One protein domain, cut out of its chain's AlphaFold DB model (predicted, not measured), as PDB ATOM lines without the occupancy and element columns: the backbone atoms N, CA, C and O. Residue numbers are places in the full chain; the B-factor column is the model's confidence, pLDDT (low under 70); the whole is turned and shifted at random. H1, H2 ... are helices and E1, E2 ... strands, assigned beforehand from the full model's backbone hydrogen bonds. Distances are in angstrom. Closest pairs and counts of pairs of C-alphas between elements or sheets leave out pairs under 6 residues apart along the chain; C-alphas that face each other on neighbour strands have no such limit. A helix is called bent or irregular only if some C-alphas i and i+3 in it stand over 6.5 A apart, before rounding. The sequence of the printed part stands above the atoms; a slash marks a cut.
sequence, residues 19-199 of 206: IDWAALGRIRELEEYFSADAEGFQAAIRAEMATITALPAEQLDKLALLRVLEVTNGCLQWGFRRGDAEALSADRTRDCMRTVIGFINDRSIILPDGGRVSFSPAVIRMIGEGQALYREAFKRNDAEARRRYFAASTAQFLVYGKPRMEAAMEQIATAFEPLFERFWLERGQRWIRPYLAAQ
ATOM      1  N   ILE A  19     125.424 160.058 107.824       94.31
ATOM      2  CA  ILE A  19     125.615 158.657 108.203       94.31
ATOM      3  C   ILE A  19     125.553 158.550 109.727       94.31
ATOM      4  O   ILE A  19     126.384 159.127 110.432       94.31
ATOM      5  N   ASP A  20     124.601 157.773 110.238       96.00
ATOM      6  CA  ASP A  20     124.569 157.346 111.635       96.00
ATOM      7  C   ASP A  20     125.554 156.184 111.833       96.00
ATOM      8  O   ASP A  20     125.224 154.998 111.728       96.00
ATOM      9  N   TRP A  21     126.807 156.536 112.122       96.12
ATOM     10  CA  TRP A  21     127.870 155.569 112.398       96.12
ATOM     11  C   TRP A  21     127.574 154.689 113.616       96.12
ATOM     12  O   TRP A  21     127.981 153.528 113.641       96.12
ATOM     13  N   ALA A  22     126.835 155.202 114.605       95.56
ATOM     14  CA  ALA A  22     126.452 154.418 115.771       95.56
ATOM     15  C   ALA A  22     125.418 153.346 115.397       95.56
ATOM     16  O   ALA A  22     125.477 152.235 115.922       95.56
ATOM     17  N   ALA A  23     124.488 153.642 114.482       96.19
ATOM     18  CA  ALA A  23     123.582 152.640 113.922       96.19
ATOM     19  C   ALA A  23     124.325 151.567 113.123       96.19
ATOM     20  O   ALA A  23     124.046 150.386 113.330       96.19
ATOM     21  N   LEU A  24     125.296 151.950 112.286       97.12
ATOM     22  CA  LEU A  24     126.137 150.978 111.576       97.12
ATOM     23  C   LEU A  24     126.921 150.084 112.546       97.12
ATOM     24  O   LEU A  24     126.950 148.871 112.357       97.12
ATOM     25  N   GLY A  25     127.478 150.647 113.621       96.69
ATOM     26  CA  GLY A  25     128.207 149.888 114.643       96.69
ATOM     27  C   GLY A  25     127.367 148.860 115.410       96.69
ATOM     28  O   GLY A  25     127.930 147.938 115.989       96.69
ATOM     29  N   ARG A  26     126.030 148.973 115.388       96.56
ATOM     30  CA  ARG A  26     125.104 147.990 115.987       96.56
ATOM     31  C   ARG A  26     124.720 146.853 115.038       96.56
ATOM     32  O   ARG A  26     124.013 145.930 115.447       96.56
ATOM     33  N   ILE A  27     125.128 146.909 113.771       97.31
ATOM     34  CA  ILE A  27     124.926 145.803 112.833       97.31
ATOM     35  C   ILE A  27     125.898 144.691 113.221       97.31
ATOM     36  O   ILE A  27     127.107 144.906 113.255       97.31
ATOM     37  N   ARG A  28     125.367 143.495 113.500       95.50
ATOM     38  CA  ARG A  28     126.123 142.350 114.035       95.50
ATOM     39  C   ARG A  28     127.396 142.048 113.243       95.50
ATOM     40  O   ARG A  28     128.422 141.727 113.827       95.50
ATOM     41  N   GLU A  29     127.326 142.100 111.917       94.56
ATOM     42  CA  GLU A  29     128.464 141.808 111.043       94.56
ATOM     43  C   GLU A  29     129.518 142.925 111.020       94.56
ATOM     44  O   GLU A  29     130.621 142.696 110.535       94.56
ATOM     45  N   LEU A  30     129.194 144.123 111.517       97.69
ATOM     46  CA  LEU A  30     130.091 145.281 111.550       97.69
ATOM     47  C   LEU A  30     130.660 145.570 112.947       97.69
ATOM     48  O   LEU A  30     131.688 146.241 113.053       97.69
ATOM     49  N   GLU A  31     130.003 145.076 113.998       96.94
ATOM     50  CA  GLU A  31     130.304 145.366 115.405       96.94
ATOM     51  C   GLU A  31     131.783 145.151 115.750       96.94
ATOM     52  O   GLU A  31     132.401 146.009 116.384       96.94
ATOM     53  N   GLU A  32     132.379 144.049 115.282       97.06
ATOM     54  CA  GLU A  32     133.786 143.733 115.551       97.06
ATOM     55  C   GLU A  32     134.750 144.777 114.965       97.06
ATOM     56  O   GLU A  32     135.734 145.137 115.610       97.06
ATOM     57  N   TYR A  33     134.454 145.318 113.779       97.81
ATOM     58  CA  TYR A  33     135.329 146.279 113.103       97.81
ATOM     59  C   TYR A  33     135.218 147.669 113.722       97.81
ATOM     60  O   TYR A  33     136.236 148.328 113.924       97.81
ATOM     61  N   PHE A  34     134.003 148.089 114.083       97.50
ATOM     62  CA  PHE A  34     133.801 149.342 114.811       97.50
ATOM     63  C   PHE A  34     134.403 149.291 116.219       97.50
ATOM     64  O   PHE A  34     134.974 150.281 116.666       97.50
ATOM     65  N   SER A  35     134.310 148.149 116.904       96.81
ATOM     66  CA  SER A  35     134.881 147.985 118.245       96.81
ATOM     67  C   SER A  35     136.410 147.969 118.233       96.81
ATOM     68  O   SER A  35     137.032 148.447 119.178       96.81
ATOM     69  N   ALA A  36     137.020 147.419 117.178       97.06
ATOM     70  CA  ALA A  36     138.472 147.352 117.043       97.06
ATOM     71  C   ALA A  36     139.097 148.693 116.622       97.06
ATOM     72  O   ALA A  36     140.121 149.087 117.176       97.06
ATOM     73  N   ASP A  37     138.508 149.368 115.631       97.50
ATOM     74  CA  ASP A  37     139.034 150.605 115.042       97.50
ATOM     75  C   ASP A  37     137.911 151.364 114.313       97.50
ATOM     76  O   ASP A  37     137.752 151.281 113.092       97.50
ATOM     77  N   ALA A  38     137.094 152.095 115.077       97.19
ATOM     78  CA  ALA A  38     135.967 152.840 114.524       97.19
ATOM     79  C   ALA A  38     136.408 153.871 113.475       97.19
ATOM     80  O   ALA A  38     135.839 153.911 112.387       97.19
ATOM     81  N   GLU A  39     137.411 154.697 113.776       97.56
ATOM     82  CA  GLU A  39     137.845 155.778 112.884       97.56
ATOM     83  C   GLU A  39     138.430 155.235 111.581       97.56
ATOM     84  O   GLU A  39     138.028 155.663 110.494       97.56
ATOM     85  N   GLY A  40     139.325 154.248 111.655       98.12
ATOM     86  CA  GLY A  40     139.914 153.663 110.460       98.12
ATOM     87  C   GLY A  40     138.914 152.835 109.655       98.12
ATOM     88  O   GLY A  40     139.015 152.794 108.425       98.12
ATOM     89  N   PHE A  41     137.922 152.199 110.291       98.31
ATOM     90  CA  PHE A  41     136.865 151.496 109.558       98.31
ATOM     91  C   PHE A  41     135.906 152.472 108.862       98.31
ATOM     92  O   PHE A  41     135.569 152.272 107.693       98.31
ATOM     93  N   GLN A  42     135.545 153.584 109.512       98.00
ATOM     94  CA  GLN A  42     134.795 154.675 108.877       98.00
ATOM     95  C   GLN A  42     135.558 155.274 107.692       98.00
ATOM     96  O   GLN A  42     134.969 155.502 106.634       98.00
ATOM     97  N   ALA A  43     136.867 155.500 107.836       97.75
ATOM     98  CA  ALA A  43     137.714 155.990 106.753       97.75
ATOM     99  C   ALA A  43     137.751 155.010 105.568       97.75
ATOM    100  O   ALA A  43     137.626 155.436 104.420       97.75
ATOM    101  N   ALA A  44     137.842 153.702 105.837       97.94
ATOM    102  CA  ALA A  44     137.778 152.672 104.803       97.94
ATOM    103  C   ALA A  44     136.428 152.684 104.064       97.94
ATOM    104  O   ALA A  44     136.407 152.657 102.837       97.94
ATOM    105  N   ILE A  45     135.307 152.801 104.786       98.25
ATOM    106  CA  ILE A  45     133.974 152.926 104.176       98.25
ATOM    107  C   ILE A  45     133.909 154.173 103.283       98.25
ATOM    108  O   ILE A  45     133.492 154.075 102.133       98.25
ATOM    109  N   ARG A  46     134.360 155.338 103.767       96.94
ATOM    110  CA  ARG A  46     134.352 156.590 102.986       96.94
ATOM    111  C   ARG A  46     135.200 156.497 101.716       96.94
ATOM    112  O   ARG A  46     134.786 157.012 100.678       96.94
ATOM    113  N   ALA A  47     136.356 155.837 101.781       96.31
ATOM    114  CA  ALA A  47     137.211 155.629 100.615       96.31
ATOM    115  C   ALA A  47     136.493 154.811  99.528       96.31
ATOM    116  O   ALA A  47     136.460 155.219  98.368       96.31
ATOM    117  N   GLU A  48     135.841 153.713  99.916       96.62
ATOM    118  CA  GLU A  48     135.036 152.892  99.004       96.62
ATOM    119  C   GLU A  48     133.831 153.675  98.451       96.62
ATOM    120  O   GLU A  48     133.530 153.610  97.258       96.62
ATOM    121  N   MET A  49     133.167 154.491  99.283       96.12
ATOM    122  CA  MET A  49     132.064 155.351  98.836       96.12
ATOM    123  C   MET A  49     132.511 156.326  97.743       96.12
ATOM    124  O   MET A  49     131.800 156.490  96.754       96.12
ATOM    125  N   ALA A  50     133.686 156.947  97.880       94.12
ATOM    126  CA  ALA A  50     134.213 157.871  96.875       94.12
ATOM    127  C   ALA A  50     134.409 157.187  95.511       94.12
ATOM    128  O   ALA A  50     134.088 157.767  94.473       94.12
ATOM    129  N   THR A  51     134.873 155.933  95.504       92.62
ATOM    130  CA  THR A  51     135.003 155.135  94.277       92.62
ATOM    131  C   THR A  51     133.644 154.817  93.652       92.62
ATOM    132  O   THR A  51     133.485 154.945  92.437       92.62
ATOM    133  N   ILE A  52     132.652 154.428  94.457       94.75
ATOM    134  CA  ILE A  52     131.335 154.013  93.953       94.75
ATOM    135  C   ILE A  52     130.524 155.222  93.461       94.75
ATOM    136  O   ILE A  52     129.899 155.140  92.406       94.75
ATOM    137  N   THR A  53     130.564 156.359  94.162       94.69
ATOM    138  CA  THR A  53     129.825 157.587  93.796       94.69
ATOM    139  C   THR A  53     130.273 158.173  92.454       94.69
ATOM    140  O   THR A  53     129.501 158.862  91.794       94.69
ATOM    141  N   ALA A  54     131.492 157.865  92.001       93.88
ATOM    142  CA  ALA A  54     131.974 158.268  90.681       93.88
ATOM    143  C   ALA A  54     131.293 157.515  89.514       93.88
ATOM    144  O   ALA A  54     131.489 157.873  88.349       93.88
ATOM    145  N   LEU A  55     130.516 156.461  89.790       95.12
ATOM    146  CA  LEU A  55     129.794 155.714  88.765       95.12
ATOM    147  C   LEU A  55     128.524 156.457  88.307       95.12
ATOM    148  O   LEU A  55     127.851 157.099  89.111       95.12
ATOM    149  N   PRO A  56     128.123 156.314  87.029       96.38
ATOM    150  CA  PRO A  56     126.853 156.855  86.550       96.38
ATOM    151  C   PRO A  56     125.651 156.299  87.327       96.38
ATOM    152  O   PRO A  56     125.618 155.106  87.635       96.38
ATOM    153  N   ALA A  57     124.622 157.123  87.549       96.31
ATOM    154  CA  ALA A  57     123.418 156.735  88.294       96.31
ATOM    155  C   ALA A  57     122.763 155.443  87.767       96.31
ATOM    156  O   ALA A  57     122.460 154.548  88.549       96.31
ATOM    157  N   GLU A  58     122.662 155.290  86.443       96.75
ATOM    158  CA  GLU A  58     122.128 154.077  85.805       96.75
ATOM    159  C   GLU A  58     122.936 152.817  86.173       96.75
ATOM    160  O   GLU A  58     122.393 151.724  86.315       96.75
ATOM    161  N   GLN A  59     124.256 152.940  86.336       97.38
ATOM    162  CA  GLN A  59     125.091 151.818  86.760       97.38
ATOM    163  C   GLN A  59     124.877 151.486  88.237       97.38
ATOM    164  O   GLN A  59     124.875 150.307  88.590       97.38
ATOM    165  N   LEU A  60     124.660 152.498  89.085       97.62
ATOM    166  CA  LEU A  60     124.295 152.294  90.486       97.62
ATOM    167  C   LEU A  60     122.955 151.558  90.601       97.62
ATOM    168  O   LEU A  60     122.859 150.609  91.376       97.62
ATOM    169  N   ASP A  61     121.955 151.927  89.795       98.12
ATOM    170  CA  ASP A  61     120.644 151.259  89.773       98.12
ATOM    171  C   ASP A  61     120.788 149.765  89.435       98.12
ATOM    172  O   ASP A  61     120.264 148.895  90.131       98.12
ATOM    173  N   LYS A  62     121.588 149.440  88.413       97.81
ATOM    174  CA  LYS A  62     121.863 148.048  88.019       97.81
ATOM    175  C   LYS A  62     122.638 147.278  89.087       97.81
ATOM    176  O   LYS A  62     122.394 146.090  89.299       97.81
ATOM    177  N   LEU A  63     123.590 147.931  89.749       97.25
ATOM    178  CA  LEU A  63     124.359 147.329  90.834       97.25
ATOM    179  C   LEU A  63     123.491 147.037  92.058       97.25
ATOM    180  O   LEU A  63     123.672 145.996  92.685       97.25
ATOM    181  N   ALA A  64     122.515 147.893  92.358       98.25
ATOM    182  CA  ALA A  64     121.551 147.643  93.421       98.25
ATOM    183  C   ALA A  64     120.742 146.359  93.163       98.25
ATOM    184  O   ALA A  64     120.596 145.544  94.075       98.25
ATOM    185  N   LEU A  65     120.307 146.113  91.918       98.31
ATOM    186  CA  LEU A  65     119.650 144.853  91.535       98.31
ATOM    187  C   LEU A  65     120.541 143.638  91.818       98.31
ATOM    188  O   LEU A  65     120.104 142.675  92.453       98.31
ATOM    189  N   LEU A  66     121.807 143.698  91.388       97.44
ATOM    190  CA  LEU A  66     122.768 142.627  91.646       97.44
ATOM    191  C   LEU A  66     122.964 142.416  93.150       97.44
ATOM    192  O   LEU A  66     122.952 141.279  93.618       97.44
ATOM    193  N   ARG A  67     123.074 143.501  93.921       97.62
ATOM    194  CA  ARG A  67     123.304 143.428  95.362       97.62
ATOM    195  C   ARG A  67     122.147 142.765  96.104       97.62
ATOM    196  O   ARG A  67     122.388 141.951  96.995       97.62
ATOM    197  N   VAL A  68     120.902 143.055  95.725       98.31
ATOM    198  CA  VAL A  68     119.723 142.381  96.294       98.31
ATOM    199  C   VAL A  68     119.768 140.875  96.015       98.31
ATOM    200  O   VAL A  68     119.538 140.081  96.931       98.31
ATOM    201  N   LEU A  69     120.118 140.469  94.790       97.88
ATOM    202  CA  LEU A  69     120.252 139.054  94.417       97.88
ATOM    203  C   LEU A  69     121.361 138.354  95.214       97.88
ATOM    204  O   LEU A  69     121.156 137.250  95.722       97.88
ATOM    205  N   GLU A  70     122.519 138.996  95.365       96.62
ATOM    206  CA  GLU A  70     123.649 138.469  96.136       96.62
ATOM    207  C   GLU A  70     123.294 138.245  97.607       96.62
ATOM    208  O   GLU A  70     123.543 137.162  98.144       96.62
ATOM    209  N   VAL A  71     122.691 139.246  98.260       97.50
ATOM    210  CA  VAL A  71     122.297 139.155  99.673       97.50
ATOM    211  C   VAL A  71     121.215 138.098  99.873       97.50
ATOM    212  O   VAL A  71     121.312 137.290 100.800       97.50
ATOM    213  N   THR A  72     120.209 138.065  98.997       98.06
ATOM    214  CA  THR A  72     119.125 137.070  99.044       98.06
ATOM    215  C   THR A  72     119.688 135.655  98.926       98.06
ATOM    216  O   THR A  72     119.415 134.799  99.770       98.06
ATOM    217  N   ASN A  73     120.558 135.421  97.939       96.69
ATOM    218  CA  ASN A  73     121.243 134.144  97.759       96.69
ATOM    219  C   ASN A  73     122.129 133.788  98.967       96.69
ATOM    220  O   ASN A  73     122.153 132.636  99.400       96.69
ATOM    221  N   GLY A  74     122.823 134.766  99.554       95.12
ATOM    222  CA  GLY A  74     123.594 134.582 100.783       95.12
ATOM    223  C   GLY A  74     122.726 134.115 101.955       95.12
ATOM    224  O   GLY A  74     123.064 133.124 102.609       95.12
ATOM    225  N   CYS A  75     121.590 134.780 102.190       96.75
ATOM    226  CA  CYS A  75     120.634 134.421 103.241       96.75
ATOM    227  C   CYS A  75     120.109 132.992 103.063       96.75
ATOM    228  O   CYS A  75     120.169 132.203 104.008       96.75
ATOM    229  N   LEU A  76     119.668 132.655 101.849       96.81
ATOM    230  CA  LEU A  76     119.162 131.330 101.489       96.81
ATOM    231  C   LEU A  76     120.209 130.243 101.722       96.81
ATOM    232  O   LEU A  76     119.939 129.239 102.378       96.81
ATOM    233  N   GLN A  77     121.434 130.452 101.243       95.00
ATOM    234  CA  GLN A  77     122.514 129.484 101.411       95.00
ATOM    235  C   GLN A  77     122.864 129.233 102.878       95.00
ATOM    236  O   GLN A  77     123.149 128.102 103.270       95.00
ATOM    237  N   TRP A  78     122.897 130.291 103.688       94.50
ATOM    238  CA  TRP A  78     123.159 130.159 105.115       94.50
ATOM    239  C   TRP A  78     122.019 129.458 105.848       94.50
ATOM    240  O   TRP A  78     122.301 128.648 106.725       94.50
ATOM    241  N   GLY A  79     120.766 129.731 105.481       95.69
ATOM    242  CA  GLY A  79     119.617 129.031 106.047       95.69
ATOM    243  C   GLY A  79     119.592 127.547 105.701       95.69
ATOM    244  O   GLY A  79     119.448 126.713 106.590       95.69
ATOM    245  N   PHE A  80     119.880 127.202 104.444       96.25
ATOM    246  CA  PHE A  80     120.046 125.810 104.026       96.25
ATOM    247  C   PHE A  80     121.145 125.094 104.827       96.25
ATOM    248  O   PHE A  80     120.922 124.007 105.349       96.25
ATOM    249  N   ARG A  81     122.323 125.718 104.990       94.62
ATOM    250  CA  ARG A  81     123.442 125.124 105.750       94.62
ATOM    251  C   ARG A  81     123.131 124.883 107.227       94.62
ATOM    252  O   ARG A  81     123.742 124.001 107.821       94.62
ATOM    253  N   ARG A  82     122.236 125.671 107.824       95.88
ATOM    254  CA  ARG A  82     121.803 125.501 109.219       95.88
ATOM    255  C   ARG A  82     120.630 124.535 109.379       95.88
ATOM    256  O   ARG A  82     120.356 124.139 110.505       95.88
ATOM    257  N   GLY A  83     119.964 124.165 108.284       94.56
ATOM    258  CA  GLY A  83     118.722 123.399 108.336       94.56
ATOM    259  C   GLY A  83     117.552 124.216 108.887       94.56
ATOM    260  O   GLY A  83     116.748 123.675 109.640       94.56
ATOM    261  N   ASP A  84     117.482 125.512 108.557       96.00
ATOM    262  CA  ASP A  84     116.333 126.358 108.906       96.00
ATOM    263  C   ASP A  84     115.028 125.709 108.376       96.00
ATOM    264  O   ASP A  84     115.038 125.055 107.333       96.00
ATOM    265  N   ALA A  85     113.899 125.881 109.072       95.88
ATOM    266  CA  ALA A  85     112.636 125.211 108.724       95.88
ATOM    267  C   ALA A  85     112.120 125.590 107.322       95.88
ATOM    268  O   ALA A  85     111.459 124.796 106.657       95.88
ATOM    269  N   GLU A  86     112.454 126.795 106.869       95.94
ATOM    270  CA  GLU A  86     112.119 127.356 105.561       95.94
ATOM    271  C   GLU A  86     113.198 127.079 104.498       95.94
ATOM    272  O   GLU A  86     113.164 127.642 103.398       95.94
ATOM    273  N   ALA A  87     114.203 126.255 104.818       95.19
ATOM    274  CA  ALA A  87     115.214 125.839 103.859       95.19
ATOM    275  C   ALA A  87     114.556 125.150 102.661       95.19
ATOM    276  O   ALA A  87     113.776 124.206 102.802       95.19
ATOM    277  N   LEU A  88     114.917 125.608 101.463       94.81
ATOM    278  CA  LEU A  88     114.491 124.944 100.240       94.81
ATOM    279  C   LEU A  88     115.104 123.541 100.155       94.81
ATOM    280  O   LEU A  88     116.112 123.231 100.798       94.81
ATOM    281  N   SER A  89     114.530 122.700  99.293       95.50
ATOM    282  CA  SER A  89     115.172 121.436  98.935       95.50
ATOM    283  C   SER A  89     116.568 121.684  98.355       95.50
ATOM    284  O   SER A  89     116.839 122.728  97.754       95.50
ATOM    285  N   ALA A  90     117.458 120.697  98.483       95.31
ATOM    286  CA  ALA A  90     118.830 120.815  97.992       95.31
ATOM    287  C   ALA A  90     118.898 121.204  96.502       95.31
ATOM    288  O   ALA A  90     119.757 121.994  96.114       95.31
ATOM    289  N   ASP A  91     117.982 120.695  95.676       96.25
ATOM    290  CA  ASP A  91     117.936 121.008  94.244       96.25
ATOM    291  C   ASP A  91     117.493 122.448  93.988       96.25
ATOM    292  O   ASP A  91     118.159 123.173  93.251       96.25
ATOM    293  N   ARG A  92     116.459 122.920  94.691       95.62
ATOM    294  CA  ARG A  92     116.004 124.315  94.607       95.62
ATOM    295  C   ARG A  92     117.069 125.293  95.102       95.62
ATOM    296  O   ARG A  92     117.301 126.325  94.473       95.62
ATOM    297  N   THR A  93     117.779 124.954  96.178       95.25
ATOM    298  CA  THR A  93     118.932 125.733  96.648       95.25
ATOM    299  C   THR A  93     120.035 125.797  95.591       95.25
ATOM    300  O   THR A  93     120.559 126.882  95.329       95.25
ATOM    301  N   ARG A  94     120.376 124.673  94.943       95.00
ATOM    302  CA  ARG A  94     121.368 124.646  93.854       95.00
ATOM    303  C   ARG A  94     120.934 125.488  92.662       95.00
ATOM    304  O   ARG A  94     121.775 126.190  92.105       95.00
ATOM    305  N   ASP A  95     119.657 125.453  92.292       95.19
ATOM    306  CA  ASP A  95     119.123 126.263  91.197       95.19
ATOM    307  C   ASP A  95     119.247 127.761  91.498       95.19
ATOM    308  O   ASP A  95     119.766 128.510  90.669       95.19
ATOM    309  N   CYS A  96     118.876 128.194  92.709       95.25
ATOM    310  CA  CYS A  96     119.057 129.578  93.156       95.25
ATOM    311  C   CYS A  96     120.531 130.005  93.090       95.25
ATOM    312  O   CYS A  96     120.869 131.051  92.527       95.25
ATOM    313  N   MET A  97     121.422 129.168  93.631       94.12
ATOM    314  CA  MET A  97     122.860 129.428  93.643       94.12
ATOM    315  C   MET A  97     123.432 129.526  92.232       94.12
ATOM    316  O   MET A  97     124.157 130.474  91.941       94.12
ATOM    317  N   ARG A  98     123.115 128.562  91.358       95.12
ATOM    318  CA  ARG A  98     123.607 128.517  89.976       95.12
ATOM    319  C   ARG A  98     123.180 129.760  89.209       95.12
ATOM    320  O   ARG A  98     124.013 130.335  88.518       95.12
ATOM    321  N   THR A  99     121.930 130.189  89.369       94.06
ATOM    322  CA  THR A  99     121.405 131.386  88.705       94.06
ATOM    323  C   THR A  99     122.176 132.638  89.118       94.06
ATOM    324  O   THR A  99     122.732 133.325  88.262       94.06
ATOM    325  N   VAL A 100     122.305 132.908  90.422       92.75
ATOM    326  CA  VAL A 100     123.007 134.119  90.883       92.75
ATOM    327  C   VAL A 100     124.501 134.058  90.590       92.75
ATOM    328  O   VAL A 100     125.065 135.040  90.120       92.75
ATOM    329  N   ILE A 101     125.158 132.914  90.803       90.38
ATOM    330  CA  ILE A 101     126.581 132.753  90.464       90.38
ATOM    331  C   ILE A 101     126.804 132.952  88.959       90.38
ATOM    332  O   ILE A 101     127.779 133.598  88.580       90.38
ATOM    333  N   GLY A 102     125.892 132.452  88.118       92.94
ATOM    334  CA  GLY A 102     125.891 132.699  86.678       92.94
ATOM    335  C   GLY A 102     125.886 134.192  86.367       92.94
ATOM    336  O   GLY A 102     126.770 134.665  85.663       92.94
ATOM    337  N   PHE A 103     124.991 134.962  86.992       94.00
ATOM    338  CA  PHE A 103     124.932 136.411  86.781       94.00
ATOM    339  C   PHE A 103     126.215 137.145  87.168       94.00
ATOM    340  O   PHE A 103     126.642 138.054  86.455       94.00
ATOM    341  N   ILE A 104     126.850 136.753  88.276       88.25
ATOM    342  CA  ILE A 104     128.092 137.395  88.721       88.25
ATOM    343  C   ILE A 104     129.256 137.013  87.784       88.25
ATOM    344  O   ILE A 104     130.067 137.866  87.427       88.25
ATOM    345  N   ASN A 105     129.327 135.755  87.336       88.94
ATOM    346  CA  ASN A 105     130.376 135.285  86.423       88.94
ATOM    347  C   ASN A 105     130.250 135.902  85.025       88.94
ATOM    348  O   ASN A 105     131.236 136.411  84.481       88.94
ATOM    349  N   ASP A 106     129.033 135.916  84.485       89.88
ATOM    350  CA  ASP A 106     128.715 136.486  83.173       89.88
ATOM    351  C   ASP A 106     128.644 138.013  83.212       89.88
ATOM    352  O   ASP A 106     128.612 138.665  82.167       89.88
ATOM    353  N   ARG A 107     128.637 138.588  84.423       89.94
ATOM    354  CA  ARG A 107     128.534 140.025  84.687       89.94
ATOM    355  C   ARG A 107     127.338 140.620  83.954       89.94
ATOM    356  O   ARG A 107     127.437 141.627  83.253       89.94
ATOM    357  N   SER A 108     126.202 139.956  84.104       92.94
ATOM    358  CA  SER A 108     124.913 140.413  83.603       92.94
ATOM    359  C   SER A 108     123.783 139.695  84.319       92.94
ATOM    360  O   SER A 108     123.931 138.524  84.656       92.94
ATOM    361  N   ILE A 109     122.647 140.359  84.499       95.38
ATOM    362  CA  ILE A 109     121.443 139.730  85.052       95.38
ATOM    363  C   ILE A 109     120.526 139.379  83.886       95.38
ATOM    364  O   ILE A 109     120.228 140.247  83.062       95.38
ATOM    365  N   ILE A 110     120.089 138.123  83.820       95.12
ATOM    366  CA  ILE A 110     119.039 137.698  82.891       95.12
ATOM    367  C   ILE A 110     117.714 137.740  83.642       95.12
ATOM    368  O   ILE A 110     117.549 137.068  84.660       95.12
ATOM    369  N   LEU A 111     116.795 138.566  83.160       93.44
ATOM    370  CA  LEU A 111     115.451 138.682  83.700       93.44
ATOM    371  C   LEU A 111     114.578 137.517  83.199       93.44
ATOM    372  O   LEU A 111     114.840 136.970  82.124       93.44
ATOM    373  N   PRO A 112     113.532 137.127  83.947       90.12
ATOM    374  CA  PRO A 112     112.641 136.033  83.552       90.12
ATOM    375  C   PRO A 112     111.935 136.243  82.206       90.12
ATOM    376  O   PRO A 112     111.581 135.272  81.545       90.12
ATOM    377  N   ASP A 113     111.741 137.496  81.795       90.12
ATOM    378  CA  ASP A 113     111.156 137.877  80.504       90.12
ATOM    379  C   ASP A 113     112.157 137.805  79.331       90.12
ATOM    380  O   ASP A 113     111.810 138.117  78.193       90.12
ATOM    381  N   GLY A 114     113.400 137.388  79.592       90.38
ATOM    382  CA  GLY A 114     114.489 137.338  78.616       90.38
ATOM    383  C   GLY A 114     115.281 138.644  78.493       90.38
ATOM    384  O   GLY A 114     116.268 138.684  77.755       90.38
ATOM    385  N   GLY A 115     114.901 139.700  79.218       92.19
ATOM    386  CA  GLY A 115     115.653 140.946  79.288       92.19
ATOM    387  C   GLY A 115     117.050 140.753  79.884       92.19
ATOM    388  O   GLY A 115     117.290 139.862  80.700       92.19
ATOM    389  N   ARG A 116     117.999 141.612  79.493       95.31
ATOM    390  CA  ARG A 116     119.383 141.558  79.981       95.31
ATOM    391  C   ARG A 116     119.821 142.883  80.582       95.31
ATOM    392  O   ARG A 116     119.839 143.907  79.906       95.31
ATOM    393  N   VAL A 117     120.278 142.833  81.830       95.44
ATOM    394  CA  VAL A 117     120.980 143.942  82.479       95.44
ATOM    395  C   VAL A 117     122.479 143.768  82.260       95.44
ATOM    396  O   VAL A 117     123.078 142.829  82.784       95.44
ATOM    397  N   SER A 118     123.079 144.682  81.499       94.31
ATOM    398  CA  SER A 118     124.519 144.704  81.215       94.31
ATOM    399  C   SER A 118     125.219 145.839  81.961       94.31
ATOM    400  O   SER A 118     124.691 146.953  82.067       94.31
ATOM    401  N   PHE A 119     126.436 145.564  82.426       95.19
ATOM    402  CA  PHE A 119     127.280 146.513  83.149       95.19
ATOM    403  C   PHE A 119     128.344 147.140  82.245       95.19
ATOM    404  O   PHE A 119     128.790 146.538  81.266       95.19
ATOM    405  N   SER A 120     128.777 148.355  82.584       95.12
ATOM    406  CA  SER A 120     129.901 148.999  81.899       95.12
ATOM    407  C   SER A 120     131.228 148.276  82.194       95.12
ATOM    408  O   SER A 120     131.348 147.608  83.225       95.12
ATOM    409  N   PRO A 121     132.277 148.445  81.365       94.69
ATOM    410  CA  PRO A 121     133.591 147.858  81.634       94.69
ATOM    411  C   PRO A 121     134.183 148.248  82.997       94.69
ATOM    412  O   PRO A 121     134.860 147.439  83.626       94.69
ATOM    413  N   ALA A 122     133.922 149.472  83.469       92.81
ATOM    414  CA  ALA A 122     134.366 149.921  84.787       92.81
ATOM    415  C   ALA A 122     133.680 149.134  85.911       92.81
ATOM    416  O   ALA A 122     134.347 148.637  86.815       92.81
ATOM    417  N   VAL A 123     132.366 148.937  85.801       94.69
ATOM    418  CA  VAL A 123     131.592 148.159  86.773       94.69
ATOM    419  C   VAL A 123     131.950 146.676  86.719       94.69
ATOM    420  O   VAL A 123     132.077 146.035  87.755       94.69
ATOM    421  N   ILE A 124     132.199 146.131  85.528       95.06
ATOM    422  CA  ILE A 124     132.686 144.760  85.327       95.06
ATOM    423  C   ILE A 124     133.989 144.499  86.096       95.06
ATOM    424  O   ILE A 124     134.138 143.428  86.696       95.06
ATOM    425  N   ARG A 125     134.924 145.460  86.088       93.50
ATOM    426  CA  ARG A 125     136.161 145.375  86.879       93.50
ATOM    427  C   ARG A 125     135.863 145.406  88.373       93.50
ATOM    428  O   ARG A 125     136.301 144.501  89.073       93.50
ATOM    429  N   MET A 126     135.036 146.351  88.821       93.38
ATOM    430  CA  MET A 126     134.641 146.477  90.228       93.38
ATOM    431  C   MET A 126     133.956 145.206  90.765       93.38
ATOM    432  O   MET A 126     134.274 144.741  91.856       93.38
ATOM    433  N   ILE A 127     133.065 144.581  89.985       93.44
ATOM    434  CA  ILE A 127     132.451 143.289  90.336       93.44
ATOM    435  C   ILE A 127     133.533 142.207  90.480       93.44
ATOM    436  O   ILE A 127     133.516 141.430  91.433       93.44
ATOM    437  N   GLY A 128     134.498 142.161  89.556       93.56
ATOM    438  CA  GLY A 128     135.615 141.214  89.612       93.56
ATOM    439  C   GLY A 128     136.511 141.399  90.842       93.56
ATOM    440  O   GLY A 128     136.898 140.415  91.474       93.56
ATOM    441  N   GLU A 129     136.804 142.647  91.206       92.56
ATOM    442  CA  GLU A 129     137.553 143.008  92.416       92.56
ATOM    443  C   GLU A 129     136.788 142.596  93.680       92.56
ATOM    444  O   GLU A 129     137.357 141.939  94.554       92.56
ATOM    445  N   GLY A 130     135.479 142.858  93.734       92.50
ATOM    446  CA  GLY A 130     134.608 142.408  94.822       92.50
ATOM    447  C   GLY A 130     134.578 140.883  94.974       92.50
ATOM    448  O   GLY A 130     134.686 140.366  96.088       92.50
ATOM    449  N   GLN A 131     134.514 140.133  93.867       92.12
ATOM    450  CA  GLN A 131     134.606 138.667  93.890       92.12
ATOM    451  C   GLN A 131     135.965 138.169  94.400       92.12
ATOM    452  O   GLN A 131     136.024 137.177  95.132       92.12
ATOM    453  N   ALA A 132     137.062 138.808  93.982       93.69
ATOM    454  CA  ALA A 132     138.395 138.463  94.463       93.69
ATOM    455  C   ALA A 132     138.495 138.700  95.972       93.69
ATOM    456  O   ALA A 132     138.873 137.789  96.704       93.69
ATOM    457  N   LEU A 133     138.038 139.863  96.437       95.25
ATOM    458  CA  LEU A 133     138.021 140.222  97.848       95.25
ATOM    459  C   LEU A 133     137.171 139.257  98.685       95.25
ATOM    460  O   LEU A 133     137.619 138.799  99.732       95.25
ATOM    461  N   TYR A 134     135.990 138.863  98.197       93.19
ATOM    462  CA  TYR A 134     135.152 137.854  98.852       93.19
ATOM    463  C   TYR A 134     135.877 136.508  99.015       93.19
ATOM    464  O   TYR A 134     135.753 135.848 100.051       93.19
ATOM    465  N   ARG A 135     136.645 136.073  98.004       93.75
ATOM    466  CA  ARG A 135     137.427 134.829  98.093       93.75
ATOM    467  C   ARG A 135     138.524 134.930  99.149       93.75
ATOM    468  O   ARG A 135     138.638 134.012  99.960       93.75
ATOM    469  N   GLU A 136     139.281 136.020  99.183       95.12
ATOM    470  CA  GLU A 136     140.297 136.229 100.222       95.12
ATOM    471  C   GLU A 136     139.662 136.226 101.623       95.12
ATOM    472  O   GLU A 136     140.056 135.450 102.494       95.12
ATOM    473  N   ALA A 137     138.585 136.992 101.790       94.44
ATOM    474  CA  ALA A 137     137.865 137.142 103.047       94.44
ATOM    475  C   ALA A 137     137.309 135.810 103.589       94.44
ATOM    476  O   ALA A 137     137.571 135.427 104.729       94.44
ATOM    477  N   PHE A 138     136.539 135.080 102.777       92.75
ATOM    478  CA  PHE A 138     135.726 133.960 103.273       92.75
ATOM    479  C   PHE A 138     136.209 132.577 102.841       92.75
ATOM    480  O   PHE A 138     135.775 131.582 103.420       92.75
ATOM    481  N   LYS A 139     137.070 132.471 101.821       90.12
ATOM    482  CA  LYS A 139     137.636 131.179 101.386       90.12
ATOM    483  C   LYS A 139     139.051 130.965 101.900       90.12
ATOM    484  O   LYS A 139     139.406 129.825 102.178       90.12
ATOM    485  N   ARG A 140     139.831 132.036 102.051       92.25
ATOM    486  CA  ARG A 140     141.178 131.993 102.644       92.25
ATOM    487  C   ARG A 140     141.210 132.435 104.107       92.25
ATOM    488  O   ARG A 140     142.245 132.293 104.745       92.25
ATOM    489  N   ASN A 141     140.066 132.870 104.646       92.44
ATOM    490  CA  ASN A 141     139.898 133.285 106.041       92.44
ATOM    491  C   ASN A 141     140.834 134.445 106.434       92.44
ATOM    492  O   ASN A 141     141.291 134.522 107.575       92.44
ATOM    493  N   ASP A 142     141.118 135.344 105.489       96.50
ATOM    494  CA  ASP A 142     141.959 136.514 105.724       96.50
ATOM    495  C   ASP A 142     141.163 137.609 106.461       96.50
ATOM    496  O   ASP A 142     140.080 138.027 106.036       96.50
ATOM    497  N   ALA A 143     141.667 138.034 107.623       95.12
ATOM    498  CA  ALA A 143     140.978 138.988 108.491       95.12
ATOM    499  C   ALA A 143     140.919 140.402 107.893       95.12
ATOM    500  O   ALA A 143     139.875 141.050 107.976       95.12
ATOM    501  N   GLU A 144     141.990 140.854 107.240       95.75
ATOM    502  CA  GLU A 144     142.029 142.186 106.633       95.75
ATOM    503  C   GLU A 144     141.146 142.243 105.385       95.75
ATOM    504  O   GLU A 144     140.405 143.200 105.170       95.75
ATOM    505  N   ALA A 145     141.131 141.178 104.586       97.00
ATOM    506  CA  ALA A 145     140.220 141.042 103.464       97.00
ATOM    507  C   ALA A 145     138.755 141.041 103.917       97.00
ATOM    508  O   ALA A 145     137.921 141.643 103.242       97.00
ATOM    509  N   ARG A 146     138.422 140.418 105.060       96.81
ATOM    510  CA  ARG A 146     137.071 140.507 105.644       96.81
ATOM    511  C   ARG A 146     136.720 141.934 106.044       96.81
ATOM    512  O   ARG A 146     135.666 142.415 105.631       96.81
ATOM    513  N   ARG A 147     137.615 142.628 106.752       97.50
ATOM    514  CA  ARG A 147     137.434 144.043 107.109       97.50
ATOM    515  C   ARG A 147     137.173 144.891 105.862       97.50
ATOM    516  O   ARG A 147     136.168 145.591 105.786       97.50
ATOM    517  N   ARG A 148     138.017 144.763 104.836       97.31
ATOM    518  CA  ARG A 148     137.852 145.467 103.553       97.31
ATOM    519  C   ARG A 148     136.557 145.092 102.834       97.31
ATOM    520  O   ARG A 148     135.887 145.969 102.298       97.31
ATOM    521  N   TYR A 149     136.172 143.816 102.847       97.56
ATOM    522  CA  TYR A 149     134.918 143.359 102.250       97.56
ATOM    523  C   TYR A 149     133.707 144.028 102.906       97.56
ATOM    524  O   TYR A 149     132.819 144.514 102.206       97.56
ATOM    525  N   PHE A 150     133.670 144.078 104.239       97.81
ATOM    526  CA  PHE A 150     132.573 144.718 104.959       97.81
ATOM    527  C   PHE A 150     132.572 146.239 104.796       97.81
ATOM    528  O   PHE A 150     131.489 146.815 104.679       97.81
ATOM    529  N   ALA A 151     133.740 146.884 104.691       98.19
ATOM    530  CA  ALA A 151     133.821 148.302 104.344       98.19
ATOM    531  C   ALA A 151     133.210 148.576 102.956       98.19
ATOM    532  O   ALA A 151     132.296 149.393 102.837       98.19
ATOM    533  N   ALA A 152     133.629 147.822 101.933       97.50
ATOM    534  CA  ALA A 152     133.126 147.957 100.567       97.50
ATOM    535  C   ALA A 152     131.624 147.636 100.459       97.50
ATOM    536  O   ALA A 152     130.860 148.389  99.858       97.50
ATOM    537  N   SER A 153     131.164 146.553 101.094       97.12
ATOM    538  CA  SER A 153     129.739 146.200 101.135       97.12
ATOM    539  C   SER A 153     128.900 147.275 101.828       97.12
ATOM    540  O   SER A 153     127.781 147.545 101.400       97.12
ATOM    541  N   THR A 154     129.401 147.867 102.914       98.06
ATOM    542  CA  THR A 154     128.693 148.942 103.623       98.06
ATOM    543  C   THR A 154     128.615 150.187 102.747       98.06
ATOM    544  O   THR A 154     127.532 150.739 102.568       98.06
ATOM    545  N   ALA A 155     129.730 150.569 102.116       97.69
ATOM    546  CA  ALA A 155     129.791 151.690 101.186       97.69
ATOM    547  C   ALA A 155     128.797 151.552 100.024       97.69
ATOM    548  O   ALA A 155     128.138 152.526  99.673       97.69
ATOM    549  N   GLN A 156     128.619 150.345  99.476       97.44
ATOM    550  CA  GLN A 156     127.605 150.079  98.451       97.44
ATOM    551  C   GLN A 156     126.196 150.458  98.923       97.44
ATOM    552  O   GLN A 156     125.528 151.238  98.252       97.44
ATOM    553  N   PHE A 157     125.748 149.985 100.091       97.69
ATOM    554  CA  PHE A 157     124.413 150.338 100.601       97.69
ATOM    555  C   PHE A 157     124.266 151.830 100.910       97.69
ATOM    556  O   PHE A 157     123.195 152.398 100.680       97.69
ATOM    557  N   LEU A 158     125.337 152.466 101.394       96.56
ATOM    558  CA  LEU A 158     125.359 153.903 101.656       96.56
ATOM    559  C   LEU A 158     125.239 154.725 100.367       96.56
ATOM    560  O   LEU A 158     124.420 155.633 100.309       96.56
ATOM    561  N   VAL A 159     125.984 154.377  99.316       96.19
ATOM    562  CA  VAL A 159     125.940 155.098  98.032       96.19
ATOM    563  C   VAL A 159     124.667 154.799  97.248       96.19
ATOM    564  O   VAL A 159     124.109 155.688  96.604       96.19
ATOM    565  N   TYR A 160     124.176 153.558  97.281       96.25
ATOM    566  CA  TYR A 160     122.919 153.232  96.611       96.25
ATOM    567  C   TYR A 160     121.768 153.999  97.250       96.25
ATOM    568  O   TYR A 160     120.947 154.568  96.527       96.25
ATOM    569  N   GLY A 161     121.758 154.066  98.582       95.12
ATOM    570  CA  GLY A 161     120.746 154.770  99.346       95.12
ATOM    571  C   GLY A 161     119.396 154.060  99.336       95.12
ATOM    572  O   GLY A 161     119.146 153.111  98.583       95.12
ATOM    573  N   LYS A 162     118.501 154.531 100.206       94.69
ATOM    574  CA  LYS A 162     117.180 153.926 100.400       94.69
ATOM    575  C   LYS A 162     116.334 153.868  99.114       94.69
ATOM    576  O   LYS A 162     115.891 152.767  98.797       94.69
ATOM    577  N   PRO A 163     116.161 154.952  98.326       95.19
ATOM    578  CA  PRO A 163     115.245 154.932  97.179       95.19
ATOM    579  C   PRO A 163     115.621 153.889  96.122       95.19
ATOM    580  O   PRO A 163     114.787 153.111  95.668       95.19
ATOM    581  N   ARG A 164     116.909 153.827  95.767       97.38
ATOM    582  CA  ARG A 164     117.426 152.880  94.774       97.38
ATOM    583  C   ARG A 164     117.325 151.441  95.259       97.38
ATOM    584  O   ARG A 164     116.958 150.558  94.489       97.38
ATOM    585  N   MET A 165     117.661 151.199  96.526       98.12
ATOM    586  CA  MET A 165     117.584 149.857  97.088       98.12
ATOM    587  C   MET A 165     116.143 149.379  97.219       98.12
ATOM    588  O   MET A 165     115.888 148.211  96.960       98.12
ATOM    589  N   GLU A 166     115.195 150.247  97.573       97.81
ATOM    590  CA  GLU A 166     113.771 149.890  97.618       97.81
ATOM    591  C   GLU A 166     113.232 149.532  96.232       97.81
ATOM    592  O   GLU A 166     112.661 148.451  96.082       97.81
ATOM    593  N   ALA A 167     113.524 150.343  95.210       98.19
ATOM    594  CA  ALA A 167     113.164 150.026  93.828       98.19
ATOM    595  C   ALA A 167     113.786 148.698  93.356       98.19
ATOM    596  O   ALA A 167     113.112 147.855  92.763       98.19
ATOM    597  N   ALA A 168     115.063 148.461  93.673       98.44
ATOM    598  CA  ALA A 168     115.732 147.209  93.341       98.44
ATOM    599  C   ALA A 168     115.116 146.004  94.072       98.44
ATOM    600  O   ALA A 168     114.939 144.941  93.478       98.44
ATOM    601  N   MET A 169     114.773 146.153  95.356       98.56
ATOM    602  CA  MET A 169     114.126 145.107  96.149       98.56
ATOM    603  C   MET A 169     112.742 144.749  95.599       98.56
ATOM    604  O   MET A 169     112.419 143.564  95.537       98.56
ATOM    605  N   GLU A 170     111.956 145.738  95.172       98.12
ATOM    606  CA  GLU A 170     110.644 145.537  94.547       98.12
ATOM    607  C   GLU A 170     110.760 144.821  93.195       98.12
ATOM    608  O   GLU A 170     110.086 143.813  92.955       98.12
ATOM    609  N   GLN A 171     111.670 145.283  92.333       97.50
ATOM    610  CA  GLN A 171     111.888 144.681  91.021       97.50
ATOM    611  C   GLN A 171     112.379 143.231  91.133       97.50
ATOM    612  O   GLN A 171     111.865 142.349  90.443       97.50
ATOM    613  N   ILE A 172     113.350 142.959  92.013       97.88
ATOM    614  CA  ILE A 172     113.859 141.599  92.224       97.88
ATOM    615  C   ILE A 172     112.806 140.703  92.870       97.88
ATOM    616  O   ILE A 172     112.705 139.542  92.476       97.88
ATOM    617  N   ALA A 173     112.007 141.215  93.811       97.25
ATOM    618  CA  ALA A 173     110.915 140.438  94.384       97.25
ATOM    619  C   ALA A 173     109.919 140.016  93.298       97.25
ATOM    620  O   ALA A 173     109.635 138.833  93.161       97.25
ATOM    621  N   THR A 174     109.494 140.958  92.456       96.38
ATOM    622  CA  THR A 174     108.551 140.693  91.360       96.38
ATOM    623  C   THR A 174     109.111 139.688  90.352       96.38
ATOM    624  O   THR A 174     108.428 138.747  89.958       96.38
ATOM    625  N   ALA A 175     110.364 139.867  89.934       96.00
ATOM    626  CA  ALA A 175     110.967 139.035  88.901       96.00
ATOM    627  C   ALA A 175     111.355 137.636  89.413       96.00
ATOM    628  O   ALA A 175     111.187 136.642  88.712       96.00
ATOM    629  N   PHE A 176     111.888 137.530  90.630       96.69
ATOM    630  CA  PHE A 176     112.543 136.306  91.095       96.69
ATOM    631  C   PHE A 176     111.819 135.594  92.245       96.69
ATOM    632  O   PHE A 176     112.352 134.608  92.756       96.69
ATOM    633  N   GLU A 177     110.603 135.999  92.623       96.62
ATOM    634  CA  GLU A 177     109.779 135.244  93.583       96.62
ATOM    635  C   GLU A 177     109.588 133.768  93.196       96.62
ATOM    636  O   GLU A 177     109.789 132.919  94.066       96.62
ATOM    637  N   PRO A 178     109.338 133.391  91.923       95.62
ATOM    638  CA  PRO A 178     109.243 131.977  91.548       95.62
ATOM    639  C   PRO A 178     110.533 131.173  91.788       95.62
ATOM    640  O   PRO A 178     110.497 129.947  91.938       95.62
ATOM    641  N   LEU A 179     111.688 131.849  91.808       95.25
ATOM    642  CA  LEU A 179     112.987 131.230  92.059       95.25
ATOM    643  C   LEU A 179     113.281 131.137  93.560       95.25
ATOM    644  O   LEU A 179     113.581 130.052  94.047       95.25
ATOM    645  N   PHE A 180     113.201 132.262  94.273       96.06
ATOM    646  CA  PHE A 180     113.635 132.361  95.669       96.06
ATOM    647  C   PHE A 180     112.560 132.037  96.693       96.06
ATOM    648  O   PHE A 180     112.905 131.758  97.835       96.06
ATOM    649  N   GLU A 181     111.290 132.083  96.303       96.25
ATOM    650  CA  GLU A 181     110.146 132.165  97.207       96.25
ATOM    651  C   GLU A 181     110.149 133.456  98.042       96.25
ATOM    652  O   GLU A 181     111.183 134.047  98.380       96.25
ATOM    653  N   ARG A 182     108.945 133.912  98.390       96.69
ATOM    654  CA  ARG A 182     108.732 135.175  99.103       96.69
ATOM    655  C   ARG A 182     109.540 135.281 100.395       96.69
ATOM    656  O   ARG A 182     110.108 136.332 100.686       96.69
ATOM    657  N   PHE A 183     109.639 134.182 101.144       97.75
ATOM    658  CA  PHE A 183     110.348 134.146 102.420       97.75
ATOM    659  C   PHE A 183     111.814 134.590 102.294       97.75
ATOM    660  O   PHE A 183     112.275 135.430 103.072       97.75
ATOM    661  N   TRP A 184     112.555 134.058 101.314       97.94
ATOM    662  CA  TRP A 184     113.981 134.358 101.170       97.94
ATOM    663  C   TRP A 184     114.223 135.765 100.635       97.94
ATOM    664  O   TRP A 184     115.155 136.427 101.097       97.94
ATOM    665  N   LEU A 185     113.350 136.255  99.750       98.06
ATOM    666  CA  LEU A 185     113.356 137.655  99.320       98.06
ATOM    667  C   LEU A 185     113.177 138.590 100.520       98.06
ATOM    668  O   LEU A 185     114.026 139.442 100.775       98.06
ATOM    669  N   GLU A 186     112.138 138.383 101.330       98.12
ATOM    670  CA  GLU A 186     111.887 139.187 102.532       98.12
ATOM    671  C   GLU A 186     113.010 139.055 103.571       98.12
ATOM    672  O   GLU A 186     113.327 140.005 104.294       98.12
ATOM    673  N   ARG A 187     113.646 137.882 103.669       97.94
ATOM    674  CA  ARG A 187     114.825 137.678 104.520       97.94
ATOM    675  C   ARG A 187     116.004 138.529 104.049       97.94
ATOM    676  O   ARG A 187     116.611 139.195 104.888       97.94
ATOM    677  N   GLY A 188     116.284 138.552 102.746       97.94
ATOM    678  CA  GLY A 188     117.322 139.394 102.148       97.94
ATOM    679  C   GLY A 188     117.048 140.884 102.355       97.94
ATOM    680  O   GLY A 188     117.915 141.611 102.835       97.94
ATOM    681  N   GLN A 189     115.814 141.331 102.108       98.19
ATOM    682  CA  GLN A 189     115.408 142.720 102.347       98.19
ATOM    683  C   GLN A 189     115.593 143.127 103.816       98.19
ATOM    684  O   GLN A 189     116.142 144.190 104.107       98.19
ATOM    685  N   ARG A 190     115.189 142.271 104.767       97.75
ATOM    686  CA  ARG A 190     115.402 142.516 106.204       97.75
ATOM    687  C   ARG A 190     116.878 142.605 106.580       97.75
ATOM    688  O   ARG A 190     117.198 143.358 107.491       97.75
ATOM    689  N   TRP A 191     117.754 141.870 105.897       97.75
ATOM    690  CA  TRP A 191     119.199 141.959 106.112       97.75
ATOM    691  C   TRP A 191     119.779 143.291 105.608       97.75
ATOM    692  O   TRP A 191     120.664 143.854 106.241       97.75
ATOM    693  N   ILE A 192     119.249 143.833 104.507       97.94
ATOM    694  CA  ILE A 192     119.696 145.106 103.910       97.94
ATOM    695  C   ILE A 192     119.224 146.321 104.722       97.94
ATOM    696  O   ILE A 192     119.974 147.280 104.903       97.94
ATOM    697  N   ARG A 193     117.978 146.307 105.213       97.12
ATOM    698  CA  ARG A 193     117.321 147.474 105.837       97.12
ATOM    699  C   ARG A 193     118.134 148.192 106.931       97.12
ATOM    700  O   ARG A 193     118.115 149.420 106.907       97.12
ATOM    701  N   PRO A 194     118.858 147.514 107.846       97.25
ATOM    702  CA  PRO A 194     119.682 148.190 108.850       97.25
ATOM    703  C   PRO A 194     120.726 149.147 108.259       97.25
ATOM    704  O   PRO A 194     120.907 150.241 108.783       97.25
ATOM    705  N   TYR A 195     121.350 148.787 107.132       97.25
ATOM    706  CA  TYR A 195     122.328 149.642 106.449       97.25
ATOM    707  C   TYR A 195     121.683 150.909 105.870       97.25
ATOM    708  O   TYR A 195     122.297 151.973 105.844       97.25
ATOM    709  N   LEU A 196     120.434 150.804 105.406       95.50
ATOM    710  CA  LEU A 196     119.683 151.928 104.834       95.50
ATOM    711  C   LEU A 196     119.109 152.842 105.916       95.50
ATOM    712  O   LEU A 196     119.057 154.051 105.731       95.50
ATOM    713  N   ALA A 197     118.703 152.273 107.053       94.38
ATOM    714  CA  ALA A 197     118.217 153.027 108.206       94.38
ATOM    715  C   ALA A 197     119.314 153.881 108.861       94.38
ATOM    716  O   ALA A 197     119.000 154.845 109.551       94.38
ATOM    717  N   ALA A 198     120.588 153.552 108.629       93.06
ATOM    718  CA  ALA A 198     121.728 154.335 109.092       93.06
ATOM    719  C   ALA A 198     122.019 155.584 108.233       93.06
ATOM    720  O   ALA A 198     123.022 156.260 108.453       93.06
ATOM    721  N   GLN A 199     121.173 155.897 107.250       87.44
ATOM    722  CA  GLN A 199     121.224 157.151 106.504       87.44
ATOM    723  C   GLN A 199     120.060 158.026 106.943       87.44
ATOM    724  O   GLN A 199     118.898 157.650 106.785       87.44
TER     725      GLN A 199
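AT A GLANCE: This is residues 19 to 199 of the 206 residues of an uncharacterized protein of Synechococcus sp. CBW1006 (UniProt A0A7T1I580). Helix H3 runs through the middle of a rounded body; on one side of it H6b folds back on itself near residue 179 and crosses H3, and H4 folds back along H3 as a helical hairpin. At the other end of the body H2 crosses H6a, with H5 folded against the first part of H6a, while a small strand hairpin, E1 and E2, lies near H3 and H4. The 181 residues printed have six named helices and two named strands in the order H1, H2, H3, H4, E1, E2, H5, H6; E1 and E2 form an antiparallel sheet, and the class is mostly helix. The whole is compact, with a radius of gyration of the C-alphas of 15.9 A, and spans 44 by 38 by 31 A.

IN THESE COORDINATES: H1, residues 21 to 25, begins at C-alpha 21, (127.870, 155.569, 112.398). H2, residues 31 to 53, is 24.8 A long and irregular, with C-alphas 36 and 39 9.4 A apart and a kink of 116 degrees near residue 38. H3, residues 57 to 82, is 37.6 A long, and H4, residues 90 to 106, is 23.7 A. E1 holds residues 108 to 110 and E2 residues 116 to 118. H5, residues 121 to 139, is 26.2 A long. H6, residues 143 to 197, was assigned as one helix by its hydrogen bonds but is bent: C-alphas 159 and 162 are 9.1 A apart. Its arms are H6a, residues 143 to 159, 24.4 A long, and H6b, residues 162 to 197. H6b is irregular, with C-alphas 179 and 182 9.1 A apart and a kink of 155 degrees near residue 179; its first and last C-alphas are 7.9 A apart, and it ends at C-alpha 197, (118.217, 153.027, 108.206).

HOW THE PARTS SIT: H6, bent helix taken whole, is the hub, touching 5 other helices. H6b touches H3, closest at the C-alphas of Thr 72 and Gly 188, 4.3 A. H3 and H4 form a helical hairpin at a shallow tilt of 29 degrees, opposite ways, closest at the C-alphas of Asn 73 and Met 97, 6.5 A. H6a touches H2 at a steep tilt of 53 degrees, the same way, closest at the C-alphas of Ile 45 and Ala 151, 4.6 A. H5 and H6a form a helical hairpin, closest at the C-alphas of Ala 137 and Arg 146, 4.3 A. H1 touches H6b at its residues 194 to 197 alone, closest at the C-alphas of Leu 24 and Tyr 195, 6.5 A. In the hairpin of E1 and E2, N 109 and O 117 are 3.0 A apart, within hydrogen-bond range. Every O i to N i+4 pair is within range in H1, H3, H4, H5 and H6a, against 17 of 19 in H2 and 24 of 32 in H6b.

THE WHOLE: The C-alphas of Ala 36 and Asp 113, the two farthest apart, are 46.6 A apart, while those of Ile 19 and Gln 199, the first and last printed, are 4.9 A apart. The printed part has no cut and no long link. Its mean pLDDT is 95.7, and no printed residue is under 70.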